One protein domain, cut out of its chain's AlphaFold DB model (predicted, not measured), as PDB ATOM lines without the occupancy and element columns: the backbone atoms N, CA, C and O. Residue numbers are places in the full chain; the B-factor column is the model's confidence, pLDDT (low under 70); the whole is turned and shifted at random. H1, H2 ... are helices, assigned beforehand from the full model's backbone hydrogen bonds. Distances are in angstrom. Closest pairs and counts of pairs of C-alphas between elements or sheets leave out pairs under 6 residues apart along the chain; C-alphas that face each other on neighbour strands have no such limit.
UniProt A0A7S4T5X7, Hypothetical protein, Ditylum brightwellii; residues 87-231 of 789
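AT A GLANCE: This is residues 87 to 231 of the 789 residues of the protein "Hypothetical protein" of Ditylum brightwellii (UniProt A0A7S4T5X7). Helix H7 makes one long side of the domain and crosses H4, which forms the core with H3; on the other side of H3 packs the helical hairpin of H1 and H2. H5 covers another side of the core, while H8 and the short H6 with its loops make opposite ends of the length. The printed part has 145 residues with eight named helices, H1 to H8 in order, and no named strand; the class is all helix. It is compact, with a radius of gyration of the C-alphas of 15.2 A and spans of 51 by 34 by 27 A.

IN THESE COORDINATES: H7, residues 204 to 218, is 21.3 A long and begins at C-alpha 204 (44.283, -33.107, 38.407). H2, residues 111 to 125, is 20.8 A long. H1 holds residues 92 to 103, from C-alpha 92 (32.695, -25.456, 15.188), H3 129 to 139, H4 148 to 159, H5 174 to 181, H6 190 to 193 and H8 220 to 230.

HOW THE PARTS SIT: H7 touches H4 at a steep tilt of 66 degrees, closest at the C-alphas of Ala 152 and Phe 209, 5.0 A. The hub is H3, which touches H1 at 56 degrees, a steep tilt, with C-alphas 92 and 135 closest at 4.4 A. H1 and H2 form a hairpin at a shallow 29 degrees, closest at C-alphas 102 and 113, 5.9 A. H5 and H8 each only just touch H3, with 3 pairs of C-alphas within 8 A. H6 is close to H7 but not clearly touching. In H1 to H5, H7 and H8 every O i to N i+4 pair is within hydrogen-bond range; H6 is too short for one.

THE WHOLE: The C-alphas farthest apart, of Gly 196 and Arg 231, are 51.0 A apart. The printed part has no cut; the link from H4 to H5 is long, 14 residues. Residues 142 to 146 and 230 to 231 have pLDDT under 70.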
ATOM      1  N   ASP A  87      34.269 -16.571  10.239       84.12
ATOM      2  CA  ASP A  87      34.065 -16.806   8.805       84.12
ATOM      3  C   ASP A  87      35.047 -17.901   8.376       84.12
ATOM      4  O   ASP A  87      36.229 -17.656   8.104       84.12
ATOM      5  N   SER A  88      34.579 -19.142   8.470       87.00
ATOM      6  CA  SER A  88      35.320 -20.365   8.179       87.00
ATOM      7  C   SER A  88      34.420 -21.302   7.391       87.00
ATOM      8  O   SER A  88      33.225 -21.392   7.658       87.00
ATOM      9  N   LEU A  89      35.011 -22.034   6.443       88.31
ATOM     10  CA  LEU A  89      34.304 -23.098   5.729       88.31
ATOM     11  C   LEU A  89      33.898 -24.238   6.673       88.31
ATOM     12  O   LEU A  89      32.856 -24.848   6.475       88.31
ATOM     13  N   LEU A  90      34.734 -24.520   7.675       91.75
ATOM     14  CA  LEU A  90      34.454 -25.507   8.712       91.75
ATOM     15  C   LEU A  90      33.786 -24.808   9.894       91.75
ATOM     16  O   LEU A  90      34.369 -23.871  10.455       91.75
ATOM     17  N   GLY A  91      32.595 -25.269  10.269       91.81
ATOM     18  CA  GLY A  91      31.912 -24.824  11.475       91.81
ATOM     19  C   GLY A  91      32.558 -25.396  12.743       91.81
ATOM     20  O   GLY A  91      33.433 -26.265  12.661       91.81
ATOM     21  N   PRO A  92      32.125 -24.956  13.940       93.38
ATOM     22  CA  PRO A  92      32.695 -25.456  15.188       93.38
ATOM     23  C   PRO A  92      32.568 -26.978  15.342       93.38
ATOM     24  O   PRO A  92      33.503 -27.629  15.800       93.38
ATOM     25  N   GLN A  93      31.442 -27.545  14.894       90.31
ATOM     26  CA  GLN A  93      31.181 -28.984  14.946       90.31
ATOM     27  C   GLN A  93      32.141 -29.775  14.049       90.31
ATOM     28  O   GLN A  93      32.686 -30.789  14.480       90.31
ATOM     29  N   ASP A  94      32.408 -29.293  12.832       91.50
ATOM     30  CA  ASP A  94      33.337 -29.955  11.908       91.50
ATOM     31  C   ASP A  94      34.757 -29.968  12.481       91.50
ATOM     32  O   ASP A  94      35.433 -30.998  12.485       91.50
ATOM     33  N   VAL A  95      35.202 -28.825  13.016       94.81
ATOM     34  CA  VAL A  95      36.521 -28.703  13.647       94.81
ATOM     35  C   VAL A  95      36.615 -29.608  14.873       94.81
ATOM     36  O   VAL A  95      37.628 -30.282  15.041       94.81
ATOM     37  N   ALA A  96      35.568 -29.684  15.696       93.38
ATOM     38  CA  ALA A  96      35.522 -30.566  16.856       93.38
ATOM     39  C   ALA A  96      35.634 -32.049  16.483       93.38
ATOM     40  O   ALA A  96      36.458 -32.753  17.065       93.38
ATOM     41  N   ILE A  97      34.873 -32.510  15.482       87.06
ATOM     42  CA  ILE A  97      34.929 -33.895  14.983       87.06
ATOM     43  C   ILE A  97      36.336 -34.223  14.471       87.06
ATOM     44  O   ILE A  97      36.898 -35.265  14.808       87.06
ATOM     45  N   LEU A  98      36.937 -33.325  13.684       93.38
ATOM     46  CA  LEU A  98      38.281 -33.523  13.137       93.38
ATOM     47  C   LEU A  98      39.366 -33.499  14.225       93.38
ATOM     48  O   LEU A  98      40.307 -34.296  14.174       93.38
ATOM     49  N   LEU A  99      39.229 -32.625  15.226       93.69
ATOM     50  CA  LEU A  99      40.117 -32.597  16.387       93.69
ATOM     51  C   LEU A  99      40.017 -33.908  17.164       93.69
ATOM     52  O   LEU A  99      41.035 -34.577  17.338       93.69
ATOM     53  N   GLN A 100      38.807 -34.329  17.541       89.56
ATOM     54  CA  GLN A 100      38.566 -35.597  18.235       89.56
ATOM     55  C   GLN A 100      39.120 -36.799  17.465       89.56
ATOM     56  O   GLN A 100      39.752 -37.665  18.069       89.56
ATOM     57  N   ALA A 101      38.943 -36.849  16.143       87.75
ATOM     58  CA  ALA A 101      39.457 -37.937  15.314       87.75
ATOM     59  C   ALA A 101      40.989 -38.066  15.400       87.75
ATOM     60  O   ALA A 101      41.518 -39.175  15.452       87.75
ATOM     61  N   GLY A 102      41.726 -36.951  15.463       90.50
ATOM     62  CA  GLY A 102      43.175 -37.014  15.681       90.50
ATOM     63  C   GLY A 102      43.561 -37.275  17.137       90.50
ATOM     64  O   GLY A 102      44.504 -38.031  17.367       90.50
ATOM     65  N   LEU A 103      42.812 -36.743  18.111       87.62
ATOM     66  CA  LEU A 103      43.031 -37.015  19.539       87.62
ATOM     67  C   LEU A 103      42.786 -38.486  19.905       87.62
ATOM     68  O   LEU A 103      43.393 -38.977  20.850       87.62
ATOM     69  N   THR A 104      41.934 -39.197  19.165       82.19
ATOM     70  CA  THR A 104      41.594 -40.617  19.389       82.19
ATOM     71  C   THR A 104      42.318 -41.583  18.447       82.19
ATOM     72  O   THR A 104      42.207 -42.796  18.612       82.19
ATOM     73  N   SER A 105      43.096 -41.075  17.487       82.62
ATOM     74  CA  SER A 105      43.836 -41.900  16.526       82.62
ATOM     75  C   SER A 105      44.786 -42.880  17.224       82.62
ATOM     76  O   SER A 105      45.466 -42.517  18.177       82.62
ATOM     77  N   SER A 106      44.917 -44.111  16.725       76.94
ATOM     78  CA  SER A 106      45.968 -45.041  17.181       76.94
ATOM     79  C   SER A 106      47.375 -44.600  16.752       76.94
ATOM     80  O   SER A 106      48.371 -45.077  17.288       76.94
ATOM     81  N   MET A 107      47.465 -43.655  15.809       83.81
ATOM     82  CA  MET A 107      48.705 -43.103  15.267       83.81
ATOM     83  C   MET A 107      48.930 -41.650  15.717       83.81
ATOM     84  O   MET A 107      49.348 -40.823  14.908       83.81
ATOM     85  N   LYS A 108      48.656 -41.303  16.987       81.31
ATOM     86  CA  LYS A 108      48.798 -39.913  17.496       81.31
ATOM     87  C   LYS A 108      50.199 -39.328  17.271       81.31
ATOM     88  O   LYS A 108      50.328 -38.148  16.971       81.31
ATOM     89  N   ALA A 109      51.231 -40.174  17.339       85.50
ATOM     90  CA  ALA A 109      52.626 -39.796  17.106       85.50
ATOM     91  C   ALA A 109      52.995 -39.632  15.616       85.50
ATOM     92  O   ALA A 109      54.113 -39.242  15.290       85.50
ATOM     93  N   SER A 110      52.086 -39.938  14.683       93.06
ATOM     94  CA  SER A 110      52.345 -39.731  13.258       93.06
ATOM     95  C   SER A 110      52.448 -38.243  12.952       93.06
ATOM     96  O   SER A 110      51.537 -37.468  13.253       93.06
ATOM     97  N   THR A 111      53.512 -37.856  12.246       92.62
ATOM     98  CA  THR A 111      53.727 -36.485  11.766       92.62
ATOM     99  C   THR A 111      52.511 -35.918  11.030       92.62
ATOM    100  O   THR A 111      52.219 -34.733  11.154       92.62
ATOM    101  N   VAL A 112      51.761 -36.752  10.298       93.75
ATOM    102  CA  VAL A 112      50.553 -36.318   9.576       93.75
ATOM    103  C   VAL A 112      49.436 -35.926  10.543       93.75
ATOM    104  O   VAL A 112      48.792 -34.897  10.353       93.75
ATOM    105  N   VAL A 113      49.219 -36.713  11.601       91.50
ATOM    106  CA  VAL A 113      48.200 -36.417  12.618       91.50
ATOM    107  C   VAL A 113      48.574 -35.141  13.368       91.50
ATOM    108  O   VAL A 113      47.738 -34.245  13.476       91.50
ATOM    109  N   GLN A 114      49.835 -35.009  13.793       94.75
ATOM    110  CA  GLN A 114      50.332 -33.805  14.465       94.75
ATOM    111  C   GLN A 114      50.177 -32.548  13.588       94.75
ATOM    112  O   GLN A 114      49.728 -31.507  14.070       94.75
ATOM    113  N   LEU A 115      50.483 -32.639  12.286       94.62
ATOM    114  CA  LEU A 115      50.315 -31.532  11.339       94.62
ATOM    115  C   LEU A 115      48.842 -31.148  11.152       94.62
ATOM    116  O   LEU A 115      48.509 -29.964  11.192       94.62
ATOM    117  N   ASN A 116      47.951 -32.128  10.999       94.44
ATOM    118  CA  ASN A 116      46.518 -31.875  10.854       94.44
ATOM    119  C   ASN A 116      45.933 -31.214  12.111       94.44
ATOM    120  O   ASN A 116      45.203 -30.230  12.004       94.44
ATOM    121  N   GLN A 117      46.301 -31.698  13.301       95.25
ATOM    122  CA  GLN A 117      45.903 -31.088  14.573       95.25
ATOM    123  C   GLN A 117      46.406 -29.645  14.673       95.25
ATOM    124  O   GLN A 117      45.643 -28.737  15.000       95.25
ATOM    125  N   ARG A 118      47.663 -29.401  14.290       95.38
ATOM    126  CA  ARG A 118      48.244 -28.058  14.253       95.38
ATOM    127  C   ARG A 118      47.466 -27.101  13.351       95.38
ATOM    128  O   ARG A 118      47.201 -25.972  13.758       95.38
ATOM    129  N   MET A 119      47.066 -27.552  12.162       95.50
ATOM    130  CA  MET A 119      46.268 -26.751  11.228       95.50
ATOM    131  C   MET A 119      44.893 -26.383  11.798       95.50
ATOM    132  O   MET A 119      44.451 -25.247  11.626       95.50
ATOM    133  N   LEU A 120      44.229 -27.309  12.496       96.75
ATOM    134  CA  LEU A 120      42.937 -27.056  13.143       96.75
ATOM    135  C   LEU A 120      43.074 -26.052  14.297       96.75
ATOM    136  O   LEU A 120      42.259 -25.138  14.410       96.75
ATOM    137  N   LEU A 121      44.138 -26.152  15.099       96.56
ATOM    138  CA  LEU A 121      44.426 -25.194  16.174       96.56
ATOM    139  C   LEU A 121      44.752 -23.794  15.634       96.56
ATOM    140  O   LEU A 121      44.298 -22.795  16.192       96.56
ATOM    141  N   ASP A 122      45.493 -23.701  14.528       95.06
ATOM    142  CA  ASP A 122      45.745 -22.426  13.848       95.06
ATOM    143  C   ASP A 122      44.469 -21.830  13.242       95.06
ATOM    144  O   ASP A 122      44.285 -20.610  13.293       95.06
ATOM    145  N   LEU A 123      43.574 -22.671  12.707       95.19
ATOM    146  CA  LEU A 123      42.253 -22.239  12.258       95.19
ATOM    147  C   LEU A 123      41.467 -21.655  13.432       95.19
ATOM    148  O   LEU A 123      41.039 -20.509  13.332       95.19
ATOM    149  N   MET A 124      41.344 -22.376  14.550       95.81
ATOM    150  CA  MET A 124      40.659 -21.886  15.754       95.81
ATOM    151  C   MET A 124      41.234 -20.556  16.247       95.81
ATOM    152  O   MET A 124      40.479 -19.619  16.480       95.81
ATOM    153  N   ALA A 125      42.563 -20.435  16.332       94.81
ATOM    154  CA  ALA A 125      43.229 -19.205  16.764       94.81
ATOM    155  C   ALA A 125      43.052 -18.027  15.792       94.81
ATOM    156  O   ALA A 125      43.288 -16.880  16.166       94.81
ATOM    157  N   SER A 126      42.676 -18.293  14.538       94.06
ATOM    158  CA  SER A 126      42.380 -17.260  13.540       94.06
ATOM    159  C   SER A 126      40.922 -16.784  13.549       94.06
ATOM    160  O   SER A 126      40.599 -15.825  12.843       94.06
ATOM    161  N   GLN A 127      40.052 -17.448  14.316       95.06
ATOM    162  CA  GLN A 127      38.635 -17.117  14.463       95.06
ATOM    163  C   GLN A 127      38.375 -16.334  15.764       95.06
ATOM    164  O   GLN A 127      39.239 -16.295  16.646       95.06
ATOM    165  N   PRO A 128      37.198 -15.691  15.911       94.00
ATOM    166  CA  PRO A 128      36.796 -15.081  17.173       94.00
ATOM    167  C   PRO A 128      36.813 -16.092  18.319       94.00
ATOM    168  O   PRO A 128      36.560 -17.281  18.130       94.00
ATOM    169  N   ARG A 129      37.049 -15.608  19.537       91.81
ATOM    170  CA  ARG A 129      37.128 -16.434  20.752       91.81
ATOM    171  C   ARG A 129      35.922 -17.369  20.931       91.81
ATOM    172  O   ARG A 129      36.085 -18.535  21.279       91.81
ATOM    173  N   SER A 130      34.723 -16.866  20.662       92.88
ATOM    174  CA  SER A 130      33.455 -17.608  20.686       92.88
ATOM    175  C   SER A 130      33.453 -18.841  19.781       92.88
ATOM    176  O   SER A 130      32.775 -19.816  20.097       92.88
ATOM    177  N   PHE A 131      34.227 -18.847  18.691       94.94
ATOM    178  CA  PHE A 131      34.412 -20.033  17.855       94.94
ATOM    179  C   PHE A 131      35.217 -21.113  18.579       94.94
ATOM    180  O   PHE A 131      34.819 -22.270  18.564       94.94
ATOM    181  N   ALA A 132      36.310 -20.755  19.260       95.19
ATOM    182  CA  ALA A 132      37.098 -21.721  20.026       95.19
ATOM    183  C   ALA A 132      36.290 -22.317  21.191       95.19
ATOM    184  O   ALA A 132      36.309 -23.530  21.385       95.19
ATOM    185  N   VAL A 133      35.519 -21.486  21.906       94.38
ATOM    186  CA  VAL A 133      34.573 -21.945  22.940       94.38
ATOM    187  C   VAL A 133      33.538 -22.898  22.341       94.38
ATOM    188  O   VAL A 133      33.325 -23.978  22.882       94.38
ATOM    189  N   ALA A 134      32.950 -22.545  21.192       93.50
ATOM    190  CA  ALA A 134      32.001 -23.399  20.486       93.50
ATOM    191  C   ALA A 134      32.622 -24.741  20.070       93.50
ATOM    192  O   ALA A 134      32.014 -25.779  20.290       93.50
ATOM    193  N   VAL A 135      33.846 -24.753  19.531       94.62
ATOM    194  CA  VAL A 135      34.560 -25.991  19.171       94.62
ATOM    195  C   VAL A 135      34.797 -26.859  20.404       94.62
ATOM    196  O   VAL A 135      34.525 -28.053  20.367       94.62
ATOM    197  N   LEU A 136      35.278 -26.282  21.508       95.12
ATOM    198  CA  LEU A 136      35.485 -27.026  22.753       95.12
ATOM    199  C   LEU A 136      34.157 -27.573  23.297       95.12
ATOM    200  O   LEU A 136      34.096 -28.719  23.729       95.12
ATOM    201  N   ALA A 137      33.073 -26.805  23.203       91.75
ATOM    202  CA  ALA A 137      31.746 -27.289  23.555       91.75
ATOM    203  C   ALA A 137      31.311 -28.463  22.665       91.75
ATOM    204  O   ALA A 137      30.883 -29.485  23.187       91.75
ATOM    205  N   GLU A 138      31.505 -28.374  21.348       90.50
ATOM    206  CA  GLU A 138      31.232 -29.460  20.394       90.50
ATOM    207  C   GLU A 138      32.067 -30.716  20.666       90.50
ATOM    208  O   GLU A 138      31.566 -31.830  20.540       90.50
ATOM    209  N   ILE A 139      33.314 -30.560  21.117       90.81
ATOM    210  CA  ILE A 139      34.148 -31.680  21.574       90.81
ATOM    211  C   ILE A 139      33.539 -32.340  22.822       90.81
ATOM    212  O   ILE A 139      33.629 -33.554  22.998       90.81
ATOM    213  N   GLY A 140      32.884 -31.572  23.687       84.12
ATOM    214  CA  GLY A 140      32.080 -32.119  24.777       84.12
ATOM    215  C   GLY A 140      30.773 -32.776  24.320       84.12
ATOM    216  O   GLY A 140      30.107 -33.378  25.151       84.12
ATOM    217  N   MET A 141      30.388 -32.679  23.042       73.94
ATOM    218  CA  MET A 141      29.051 -33.018  22.532       73.94
ATOM    219  C   MET A 141      29.017 -33.970  21.327       73.94
ATOM    220  O   MET A 141      28.363 -33.668  20.317       73.94
ATOM    221  N   PRO A 142      29.623 -35.163  21.385       57.06
ATOM    222  CA  PRO A 142      29.308 -36.179  20.392       57.06
ATOM    223  C   PRO A 142      27.823 -36.580  20.542       57.06
ATOM    224  O   PRO A 142      27.476 -37.372  21.409       57.06
ATOM    225  N   GLY A 143      26.932 -35.993  19.730       52.47
ATOM    226  CA  GLY A 143      25.486 -36.278  19.743       52.47
ATOM    227  C   GLY A 143      24.563 -35.189  20.309       52.47
ATOM    228  O   GLY A 143      23.365 -35.423  20.384       52.47
ATOM    229  N   GLY A 144      25.063 -33.993  20.653       55.84
ATOM    230  CA  GLY A 144      24.205 -32.825  20.935       55.84
ATOM    231  C   GLY A 144      23.861 -32.534  22.404       55.84
ATOM    232  O   GLY A 144      23.171 -31.550  22.662       55.84
ATOM    233  N   GLN A 145      24.379 -33.304  23.366       59.56
ATOM    234  CA  GLN A 145      24.270 -32.995  24.802       59.56
ATOM    235  C   GLN A 145      25.666 -32.793  25.414       59.56
ATOM    236  O   GLN A 145      26.540 -33.646  25.284       59.56
ATOM    237  N   GLY A 146      25.904 -31.628  26.027       66.50
ATOM    238  CA  GLY A 146      27.197 -31.221  26.597       66.50
ATOM    239  C   GLY A 146      27.669 -32.118  27.736       66.50
ATOM    240  O   GLY A 146      27.140 -32.052  28.840       66.50
ATOM    241  N   SER A 147      28.718 -32.902  27.498       79.94
ATOM    242  CA  SER A 147      29.410 -33.712  28.497       79.94
ATOM    243  C   SER A 147      30.676 -33.000  28.968       79.94
ATOM    244  O   SER A 147      31.728 -33.086  28.330       79.94
ATOM    245  N   SER A 148      30.628 -32.356  30.140       87.38
ATOM    246  CA  SER A 148      31.837 -31.793  30.773       87.38
ATOM    247  C   SER A 148      32.913 -32.860  30.990       87.38
ATOM    248  O   SER A 148      34.096 -32.556  30.964       87.38
ATOM    249  N   ARG A 149      32.520 -34.133  31.145       82.75
ATOM    250  CA  ARG A 149      33.454 -35.259  31.230       82.75
ATOM    251  C   ARG A 149      34.142 -35.547  29.900       82.75
ATOM    252  O   ARG A 149      35.359 -35.703  29.885       82.75
ATOM    253  N   GLY A 150      33.369 -35.646  28.818       82.69
ATOM    254  CA  GLY A 150      33.910 -35.867  27.477       82.69
ATOM    255  C   GLY A 150      34.881 -34.752  27.108       82.69
ATOM    256  O   GLY A 150      36.004 -35.014  26.681       82.69
ATOM    257  N   LEU A 151      34.502 -33.508  27.420       91.81
ATOM    258  CA  LEU A 151      35.383 -32.362  27.260       91.81
ATOM    259  C   LEU A 151      36.611 -32.431  28.177       91.81
ATOM    260  O   LEU A 151      37.710 -32.169  27.709       91.81
ATOM    261  N   ALA A 152      36.478 -32.820  29.447       91.44
ATOM    262  CA  ALA A 152      37.623 -32.967  30.349       91.44
ATOM    263  C   ALA A 152      38.651 -33.979  29.814       91.44
ATOM    264  O   ALA A 152      39.844 -33.684  29.813       91.44
ATOM    265  N   SER A 153      38.199 -35.130  29.302       86.25
ATOM    266  CA  SER A 153      39.090 -36.120  28.683       86.25
ATOM    267  C   SER A 153      39.797 -35.561  27.445       86.25
ATOM    268  O   SER A 153      41.022 -35.652  27.307       86.25
ATOM    269  N   ALA A 154      39.045 -34.876  26.580       90.25
ATOM    270  CA  ALA A 154      39.611 -34.238  25.403       90.25
ATOM    271  C   ALA A 154      40.592 -33.108  25.757       90.25
ATOM    272  O   ALA A 154      41.619 -32.982  25.100       90.25
ATOM    273  N   LEU A 155      40.328 -32.324  26.808       94.69
ATOM    274  CA  LEU A 155      41.235 -31.285  27.302       94.69
ATOM    275  C   LEU A 155      42.533 -31.883  27.843       94.69
ATOM    276  O   LEU A 155      43.597 -31.372  27.511       94.69
ATOM    277  N   MET A 156      42.470 -32.969  28.621       92.94
ATOM    278  CA  MET A 156      43.678 -33.679  29.059       92.94
ATOM    279  C   MET A 156      44.494 -34.156  27.852       92.94
ATOM    280  O   MET A 156      45.686 -33.876  27.772       92.94
ATOM    281  N   SER A 157      43.836 -34.777  26.867       90.94
ATOM    282  CA  SER A 157      44.486 -35.224  25.627       90.94
ATOM    283  C   SER A 157      45.082 -34.068  24.817       90.94
ATOM    284  O   SER A 157      46.145 -34.207  24.219       90.94
ATOM    285  N   LEU A 158      44.412 -32.915  24.796       94.00
ATOM    286  CA  LEU A 158      44.846 -31.729  24.067       94.00
ATOM    287  C   LEU A 158      46.038 -31.035  24.745       94.00
ATOM    288  O   LEU A 158      46.933 -30.540  24.064       94.00
ATOM    289  N   LEU A 159      46.068 -31.011  26.078       95.19
ATOM    290  CA  LEU A 159      47.192 -30.494  26.865       95.19
ATOM    291  C   LEU A 159      48.442 -31.370  26.746       95.19
ATOM    292  O   LEU A 159      49.558 -30.864  26.866       95.19
ATOM    293  N   GLU A 160      48.249 -32.659  26.477       92.12
ATOM    294  CA  GLU A 160      49.304 -33.660  26.288       92.12
ATOM    295  C   GLU A 160      49.558 -33.980  24.811       92.12
ATOM    296  O   GLU A 160      50.176 -34.995  24.490       92.12
ATOM    297  N   LEU A 161      49.090 -33.117  23.904       92.50
ATOM    298  CA  LEU A 161      49.240 -33.311  22.469       92.50
ATOM    299  C   LEU A 161      50.717 -33.512  22.109       92.50
ATOM    300  O   LEU A 161      51.558 -32.649  22.385       92.50
ATOM    301  N   ASP A 162      51.023 -34.638  21.458       92.38
ATOM    302  CA  ASP A 162      52.371 -34.916  20.973       92.38
ATOM    303  C   ASP A 162      52.748 -33.913  19.873       92.38
ATOM    304  O   ASP A 162      52.034 -33.724  18.887       92.38
ATOM    305  N   GLN A 163      53.880 -33.245  20.074       94.44
ATOM    306  CA  GLN A 163      54.438 -32.234  19.175       94.44
ATOM    307  C   GLN A 163      55.905 -32.545  18.845       94.44
ATOM    308  O   GLN A 163      56.697 -31.650  18.528       94.44
ATOM    309  N   SER A 164      56.291 -33.816  18.968       95.19
ATOM    310  CA  SER A 164      57.635 -34.324  18.701       95.19
ATOM    311  C   SER A 164      58.096 -34.089  17.264       95.19
ATOM    312  O   SER A 164      59.287 -33.848  17.059       95.19
ATOM    313  N   SER A 165      57.181 -34.050  16.289       93.12
ATOM    314  CA  SER A 165      57.510 -33.769  14.886       93.12
ATOM    315  C   SER A 165      57.807 -32.289  14.621       93.12
ATOM    316  O   SER A 165      58.289 -31.945  13.541       93.12
ATOM    317  N   PHE A 166      57.549 -31.400  15.588       94.00
ATOM    318  CA  PHE A 166      57.856 -29.977  15.487       94.00
ATOM    319  C   PHE A 166      59.148 -29.627  16.228       94.00
ATOM    320  O   PHE A 166      59.394 -30.061  17.362       94.00
ATOM    321  N   ILE A 167      59.952 -28.760  15.604       94.44
ATOM    322  CA  ILE A 167      61.110 -28.148  16.264       94.44
ATOM    323  C   ILE A 167      60.657 -27.351  17.498       94.44
ATOM    324  O   ILE A 167      59.554 -26.799  17.478       94.44
ATOM    325  N   PRO A 168      61.485 -27.229  18.553       93.19
ATOM    326  CA  PRO A 168      61.082 -26.587  19.806       93.19
ATOM    327  C   PRO A 168      60.458 -25.194  19.641       93.19
ATOM    328  O   PRO A 168      59.460 -24.901  20.289       93.19
ATOM    329  N   ALA A 169      60.974 -24.374  18.718       89.88
ATOM    330  CA  ALA A 169      60.453 -23.033  18.434       89.88
ATOM    331  C   ALA A 169      59.036 -23.011  17.819       89.88
ATOM    332  O   ALA A 169      58.367 -21.982  17.840       89.88
ATOM    333  N   HIS A 170      58.575 -24.129  17.249       89.00
ATOM    334  CA  HIS A 170      57.252 -24.263  16.629       89.00
ATOM    335  C   HIS A 170      56.227 -24.972  17.516       89.00
ATOM    336  O   HIS A 170      55.050 -25.035  17.140       89.00
ATOM    337  N   ARG A 171      56.654 -25.501  18.668       93.88
ATOM    338  CA  ARG A 171      55.756 -26.151  19.621       93.88
ATOM    339  C   ARG A 171      54.844 -25.111  20.265       93.88
ATOM    340  O   ARG A 171      55.263 -24.005  20.595       93.88
ATOM    341  N   LEU A 172      53.582 -25.475  20.413       94.94
ATOM    342  CA  LEU A 172      52.563 -24.697  21.093       94.94
ATOM    343  C   LEU A 172      52.627 -24.940  22.596       94.94
ATOM    344  O   LEU A 172      52.583 -26.088  23.044       94.94
ATOM    345  N   ASP A 173      52.631 -23.854  23.368       95.75
ATOM    346  CA  ASP A 173      52.209 -23.910  24.766       95.75
ATOM    347  C   ASP A 173      50.679 -23.994  24.798       95.75
ATOM    348  O   ASP A 173      49.976 -22.984  24.709       95.75
ATOM    349  N   MET A 174      50.168 -25.222  24.888       96.06
ATOM    350  CA  MET A 174      48.731 -25.493  24.891       96.06
ATOM    351  C   MET A 174      48.012 -24.854  26.082       96.06
ATOM    352  O   MET A 174      46.854 -24.469  25.943       96.06
ATOM    353  N   HIS A 175      48.690 -24.664  27.219       96.25
ATOM    354  CA  HIS A 175      48.093 -23.985  28.370       96.25
ATOM    355  C   HIS A 175      47.888 -22.506  28.047       96.25
ATOM    356  O   HIS A 175      46.782 -21.997  28.194       96.25
ATOM    357  N   ALA A 176      48.926 -21.829  27.544       95.25
ATOM    358  CA  ALA A 176      48.830 -20.420  27.162       95.25
ATOM    359  C   ALA A 176      47.809 -20.197  26.034       95.25
ATOM    360  O   ALA A 176      47.050 -19.229  26.071       95.25
ATOM    361  N   LEU A 177      47.750 -21.110  25.059       95.31
ATOM    362  CA  LEU A 177      46.772 -21.050  23.976       95.31
ATOM    363  C   LEU A 177      45.334 -21.186  24.499       95.31
ATOM    364  O   LEU A 177      44.494 -20.350  24.179       95.31
ATOM    365  N   LEU A 178      45.042 -22.181  25.342       95.50
ATOM    366  CA  LEU A 178      43.706 -22.348  25.922       95.50
ATOM    367  C   LEU A 178      43.322 -21.176  26.841       95.50
ATOM    368  O   LEU A 178      42.205 -20.678  26.740       95.50
ATOM    369  N   GLU A 179      44.242 -20.676  27.675       95.62
ATOM    370  CA  GLU A 179      44.015 -19.488  28.519       95.62
ATOM    371  C   GLU A 179      43.695 -18.237  27.685       95.62
ATOM    372  O   GLU A 179      42.892 -17.401  28.100       95.62
ATOM    373  N   SER A 180      44.275 -18.113  26.488       94.31
ATOM    374  CA  SER A 180      43.976 -17.005  25.574       94.31
ATOM    375  C   SER A 180      42.562 -17.080  24.984       94.31
ATOM    376  O   SER A 180      41.913 -16.053  24.779       94.31
ATOM    377  N   TRP A 181      42.058 -18.295  24.741       94.12
ATOM    378  CA  TRP A 181      40.691 -18.531  24.279       94.12
ATOM    379  C   TRP A 181      39.677 -18.467  25.421       94.12
ATOM    380  O   TRP A 181      38.484 -18.299  25.175       94.12
ATOM    381  N   LEU A 182      40.130 -18.582  26.669       94.19
ATOM    382  CA  LEU A 182      39.299 -18.652  27.866       94.19
ATOM    383  C   LEU A 182      39.789 -17.671  28.957       94.19
ATOM    384  O   LEU A 182      40.107 -18.099  30.065       94.19
ATOM    385  N   PRO A 183      39.888 -16.350  28.711       90.19
ATOM    386  CA  PRO A 183      40.260 -15.388  29.741       90.19
ATOM    387  C   PRO A 183      39.357 -15.503  30.969       90.19
ATOM    388  O   PRO A 183      38.131 -15.564  30.868       90.19
ATOM    389  N   GLY A 184      40.010 -15.523  32.131       91.81
ATOM    390  CA  GLY A 184      39.401 -15.820  33.427       91.81
ATOM    391  C   GLY A 184      39.630 -17.262  33.884       91.81
ATOM    392  O   GLY A 184      39.594 -17.530  35.082       91.81
ATOM    393  N   PHE A 185      39.955 -18.172  32.966       93.12
ATOM    394  CA  PHE A 185      40.171 -19.579  33.262       93.12
ATOM    395  C   PHE A 185      41.664 -19.836  33.377       93.12
ATOM    396  O   PHE A 185      42.430 -19.573  32.452       93.12
ATOM    397  N   LYS A 186      42.088 -20.365  34.523       95.56
ATOM    398  CA  LYS A 186      43.453 -20.854  34.701       95.56
ATOM    399  C   LYS A 186      43.483 -22.323  34.319       95.56
ATOM    400  O   LYS A 186      42.779 -23.113  34.945       95.56
ATOM    401  N   ILE A 187      44.302 -22.692  33.340       97.25
ATOM    402  CA  ILE A 187      44.355 -24.076  32.868       97.25
ATOM    403  C   ILE A 187      45.312 -24.884  33.765       97.25
ATOM    404  O   ILE A 187      46.489 -24.524  33.874       97.25
ATOM    405  N   PRO A 188      44.831 -25.939  34.456       96.62
ATOM    406  CA  PRO A 188      45.645 -26.774  35.334       96.62
ATOM    407  C   PRO A 188      46.840 -27.390  34.599       96.62
ATOM    408  O   PRO A 188      46.668 -27.989  33.541       96.62
ATOM    409  N   ARG A 189      48.039 -27.297  35.185       95.69
ATOM    410  CA  ARG A 189      49.240 -27.987  34.696       95.69
ATOM    411  C   ARG A 189      49.410 -29.297  35.443       95.69
ATOM    412  O   ARG A 189      49.459 -29.283  36.668       95.69
ATOM    413  N   ARG A 190      49.544 -30.423  34.735       91.75
ATOM    414  CA  ARG A 190      49.640 -31.758  35.360       91.75
ATOM    415  C   ARG A 190      50.765 -31.849  36.395       91.75
ATOM    416  O   ARG A 190      50.578 -32.435  37.454       91.75
ATOM    417  N   GLU A 191      51.903 -31.220  36.120       92.81
ATOM    418  CA  GLU A 191      53.066 -31.163  37.016       92.81
ATOM    419  C   GLU A 191      52.773 -30.556  38.397       92.81
ATOM    420  O   GLU A 191      53.339 -31.017  39.386       92.81
ATOM    421  N   ASP A 192      51.828 -29.614  38.501       94.00
ATOM    422  CA  ASP A 192      51.432 -29.023  39.783       94.00
ATOM    423  C   ASP A 192      50.690 -30.026  40.683       94.00
ATOM    424  O   ASP A 192      50.699 -29.865  41.901       94.00
ATOM    425  N   TYR A 193      50.070 -31.061  40.108       91.06
ATOM    426  CA  TYR A 193      49.241 -32.051  40.811       91.06
ATOM    427  C   TYR A 193      49.934 -33.408  41.002       91.06
ATOM    428  O   TYR A 193      49.392 -34.296  41.664       91.06
ATOM    429  N   LEU A 194      51.127 -33.588  40.433       85.38
ATOM    430  CA  LEU A 194      51.968 -34.762  40.673       85.38
ATOM    431  C   LEU A 194      52.803 -34.588  41.952       85.38
ATOM    432  O   LEU A 194      52.870 -33.500  42.526       85.38
ATOM    433  N   ALA A 195      53.460 -35.662  42.406       80.31
ATOM    434  CA  ALA A 195      54.382 -35.606  43.542       80.31
ATOM    435  C   ALA A 195      55.408 -34.469  43.398       80.31
ATOM    436  O   ALA A 195      56.055 -34.327  42.361       80.31
ATOM    437  N   GLY A 196      55.564 -33.679  44.463       85.38
ATOM    438  CA  GLY A 196      56.440 -32.502  44.491       85.38
ATOM    439  C   GLY A 196      55.820 -31.230  43.901       85.38
ATOM    440  O   GLY A 196      56.373 -30.150  44.091       85.38
ATOM    441  N   GLY A 197      54.665 -31.334  43.240       91.31
ATOM    442  CA  GLY A 197      53.894 -30.199  42.751       91.31
ATOM    443  C   GLY A 197      53.186 -29.431  43.872       91.31
ATOM    444  O   GLY A 197      52.921 -29.955  44.960       91.31
ATOM    445  N   ARG A 198      52.846 -28.165  43.604       93.12
ATOM    446  CA  ARG A 198      52.199 -27.265  44.579       93.12
ATOM    447  C   ARG A 198      50.853 -27.800  45.084       93.12
ATOM    448  O   ARG A 198      50.446 -27.491  46.202       93.12
ATOM    449  N   TRP A 199      50.157 -28.564  44.251       91.81
ATOM    450  CA  TRP A 199      48.793 -29.054  44.431       91.81
ATOM    451  C   TRP A 199      48.727 -30.590  44.424       91.81
ATOM    452  O   TRP A 199      47.679 -31.159  44.146       91.81
ATOM    453  N   ALA A 200      49.815 -31.271  44.805       86.81
ATOM    454  CA  ALA A 200      49.930 -32.736  44.800       86.81
ATOM    455  C   ALA A 200      48.815 -33.491  45.560       86.81
ATOM    456  O   ALA A 200      48.563 -34.663  45.295       86.81
ATOM    457  N   ARG A 201      48.146 -32.828  46.517       85.81
ATOM    458  CA  ARG A 201      47.030 -33.389  47.304       85.81
ATOM    459  C   ARG A 201      45.658 -33.271  46.633       85.81
ATOM    460  O   ARG A 201      44.701 -33.823  47.153       85.81
ATOM    461  N   GLN A 202      45.540 -32.505  45.555       90.19
ATOM    462  CA  GLN A 202      44.284 -32.302  44.829       90.19
ATOM    463  C   GLN A 202      44.267 -33.170  43.573       90.19
ATOM    464  O   GLN A 202      45.333 -33.509  43.060       90.19
ATOM    465  N   SER A 203      43.088 -33.531  43.066       87.69
ATOM    466  CA  SER A 203      42.948 -34.279  41.811       87.69
ATOM    467  C   SER A 203      43.189 -33.375  40.594       87.69
ATOM    468  O   SER A 203      42.554 -32.328  40.450       87.69
ATOM    469  N   PHE A 204      44.091 -33.787  39.695       91.06
ATOM    470  CA  PHE A 204      44.283 -33.107  38.407       91.06
ATOM    471  C   PHE A 204      43.018 -33.208  37.553       91.06
ATOM    472  O   PHE A 204      42.605 -32.232  36.927       91.06
ATOM    473  N   TYR A 205      42.384 -34.384  37.568       88.25
ATOM    474  CA  TYR A 205      41.153 -34.633  36.833       88.25
ATOM    475  C   TYR A 205      40.020 -33.715  37.299       88.25
ATOM    476  O   TYR A 205      39.378 -33.087  36.462       88.25
ATOM    477  N   GLU A 206      39.797 -33.577  38.610       89.62
ATOM    478  CA  GLU A 206      38.756 -32.686  39.142       89.62
ATOM    479  C   GLU A 206      38.984 -31.228  38.739       89.62
ATOM    480  O   GLU A 206      38.031 -30.525  38.393       89.62
ATOM    481  N   ALA A 207      40.240 -30.777  38.714       94.75
ATOM    482  CA  ALA A 207      40.572 -29.430  38.274       94.75
ATOM    483  C   ALA A 207      40.265 -29.212  36.782       94.75
ATOM    484  O   ALA A 207      39.666 -28.197  36.417       94.75
ATOM    485  N   ILE A 208      40.632 -30.164  35.916       94.94
ATOM    486  CA  ILE A 208      40.310 -30.107  34.481       94.94
ATOM    487  C   ILE A 208      38.799 -30.222  34.252       94.94
ATOM    488  O   ILE A 208      38.244 -29.502  33.424       94.94
ATOM    489  N   PHE A 209      38.110 -31.072  35.011       91.00
ATOM    490  CA  PHE A 209      36.658 -31.207  34.964       91.00
ATOM    491  C   PHE A 209      35.949 -29.903  35.349       91.00
ATOM    492  O   PHE A 209      34.986 -29.517  34.689       91.00
ATOM    493  N   GLY A 210      36.456 -29.179  36.352       93.81
ATOM    494  CA  GLY A 210      35.973 -27.842  36.705       93.81
ATOM    495  C   GLY A 210      36.117 -26.840  35.558       93.81
ATOM    496  O   GLY A 210      35.169 -26.125  35.243       93.81
ATOM    497  N   VAL A 211      37.263 -26.840  34.865       95.88
ATOM    498  CA  VAL A 211      37.464 -26.027  33.652       95.88
ATOM    499  C   VAL A 211      36.473 -26.420  32.557       95.88
ATOM    500  O   VAL A 211      35.837 -25.548  31.970       95.88
ATOM    501  N   ALA A 212      36.301 -27.717  32.301       94.00
ATOM    502  CA  ALA A 212      35.370 -28.217  31.296       94.00
ATOM    503  C   ALA A 212      33.920 -27.807  31.592       94.00
ATOM    504  O   ALA A 212      33.204 -27.409  30.679       94.00
ATOM    505  N   LYS A 213      33.490 -27.861  32.859       90.06
ATOM    506  CA  LYS A 213      32.162 -27.400  33.284       90.06
ATOM    507  C   LYS A 213      31.958 -25.926  32.944       90.06
ATOM    508  O   LYS A 213      31.003 -25.594  32.251       90.06
ATOM    509  N   ASN A 214      32.905 -25.085  33.342       93.75
ATOM    510  CA  ASN A 214      32.834 -23.652  33.089       93.75
ATOM    511  C   ASN A 214      32.862 -23.333  31.575       93.75
ATOM    512  O   ASN A 214      32.206 -22.398  31.141       93.75
ATOM    513  N   ILE A 215      33.577 -24.113  30.746       93.62
ATOM    514  CA  ILE A 215      33.558 -23.940  29.278       93.62
ATOM    515  C   ILE A 215      32.171 -24.253  28.706       93.62
ATOM    516  O   ILE A 215      31.695 -23.532  27.833       93.62
ATOM    517  N   ILE A 216      31.530 -25.331  29.167       88.94
ATOM    518  CA  ILE A 216      30.179 -25.700  28.720       88.94
ATOM    519  C   ILE A 216      29.154 -24.645  29.155       88.94
ATOM    520  O   ILE A 216      28.266 -24.317  28.371       88.94
ATOM    521  N   GLU A 217      29.302 -24.084  30.357       87.56
ATOM    522  CA  GLU A 217      28.495 -22.954  30.833       87.56
ATOM    523  C   GLU A 217      28.705 -21.705  29.953       87.56
ATOM    524  O   GLU A 217      27.737 -21.150  29.438       87.56
ATOM    525  N   ASP A 218      29.955 -21.323  29.664       89.50
ATOM    526  CA  ASP A 218      30.283 -20.212  28.751       89.50
ATOM    527  C   ASP A 218      29.739 -20.434  27.326       89.50
ATOM    528  O   ASP A 218      29.407 -19.482  26.607       89.50
ATOM    529  N   ALA A 219      29.629 -21.692  26.896       90.12
ATOM    530  CA  ALA A 219      29.122 -22.070  25.584       90.12
ATOM    531  C   ALA A 219      27.589 -22.041  25.471       90.12
ATOM    532  O   ALA A 219      27.070 -22.289  24.380       90.12
ATOM    533  N   GLU A 220      26.842 -21.709  26.530       83.94
ATOM    534  CA  GLU A 220      25.372 -21.709  26.518       83.94
ATOM    535  C   GLU A 220      24.790 -20.867  25.367       83.94
ATOM    536  O   GLU A 220      23.849 -21.295  24.695       83.94
ATOM    537  N   ARG A 221      25.398 -19.710  25.058       83.81
ATOM    538  CA  ARG A 221      24.986 -18.860  23.923       83.81
ATOM    539  C   ARG A 221      25.141 -19.574  22.578       83.81
ATOM    540  O   ARG A 221      24.244 -19.510  21.738       83.81
ATOM    541  N   TYR A 222      26.256 -20.275  22.375       87.56
ATOM    542  CA  TYR A 222      26.472 -21.077  21.172       87.56
ATOM    543  C   TYR A 222      25.487 -22.239  21.090       87.56
ATOM    544  O   TYR A 222      24.910 -22.474  20.033       87.56
ATOM    545  N   MET A 223      25.254 -22.923  22.206       80.44
ATOM    546  CA  MET A 223      24.304 -24.026  22.292       80.44
ATOM    547  C   MET A 223      22.889 -23.596  21.936       80.44
ATOM    548  O   MET A 223      22.216 -24.257  21.145       80.44
ATOM    549  N   ALA A 224      22.458 -22.453  22.466       76.06
ATOM    550  CA  ALA A 224      21.185 -21.849  22.119       76.06
ATOM    551  C   ALA A 224      21.123 -21.502  20.623       76.06
ATOM    552  O   ALA A 224      20.138 -21.832  19.964       76.06
ATOM    553  N   LEU A 225      22.183 -20.902  20.067       79.94
ATOM    554  CA  LEU A 225      22.264 -20.548  18.649       79.94
ATOM    555  C   LEU A 225      22.234 -21.785  17.740       79.94
ATOM    556  O   LEU A 225      21.453 -21.827  16.793       79.94
ATOM    557  N   LYS A 226      23.039 -22.808  18.030       80.19
ATOM    558  CA  LYS A 226      23.063 -24.073  17.289       80.19
ATOM    559  C   LYS A 226      21.702 -24.750  17.346       80.19
ATOM    560  O   LYS A 226      21.163 -25.094  16.301       80.19
ATOM    561  N   GLY A 227      21.119 -24.883  18.536       70.19
ATOM    562  CA  GLY A 227      19.786 -25.456  18.707       70.19
ATOM    563  C   GLY A 227      18.702 -24.665  17.971       70.19
ATOM    564  O   GLY A 227      17.759 -25.265  17.458       70.19
ATOM    565  N   HIS A 228      18.843 -23.340  17.878       70.38
ATOM    566  CA  HIS A 228      17.952 -22.473  17.109       70.38
ATOM    567  C   HIS A 228      18.116 -22.664  15.593       70.38
ATOM    568  O   HIS A 228      17.120 -22.768  14.888       70.38
ATOM    569  N   ILE A 229      19.351 -22.762  15.091       71.88
ATOM    570  CA  ILE A 229      19.641 -22.959  13.662       71.88
ATOM    571  C   ILE A 229      19.255 -24.369  13.200       71.88
ATOM    572  O   ILE A 229      18.701 -24.537  12.118       71.88
ATOM    573  N   GLN A 230      19.561 -25.391  14.002       66.62
ATOM    574  CA  GLN A 230      19.340 -26.794  13.641       66.62
ATOM    575  C   GLN A 230      17.870 -27.197  13.675       66.62
ATOM    576  O   GLN A 230      17.505 -28.209  13.080       66.62
ATOM    577  N   ARG A 231      17.021 -26.435  14.369       65.00
ATOM    578  CA  ARG A 231      15.609 -26.770  14.502       65.00
ATOM    579  C   ARG A 231      14.746 -25.757  13.798       65.00
ATOM    580  O   ARG A 231      14.558 -24.639  14.269       65.00
TER     581      ARG A 231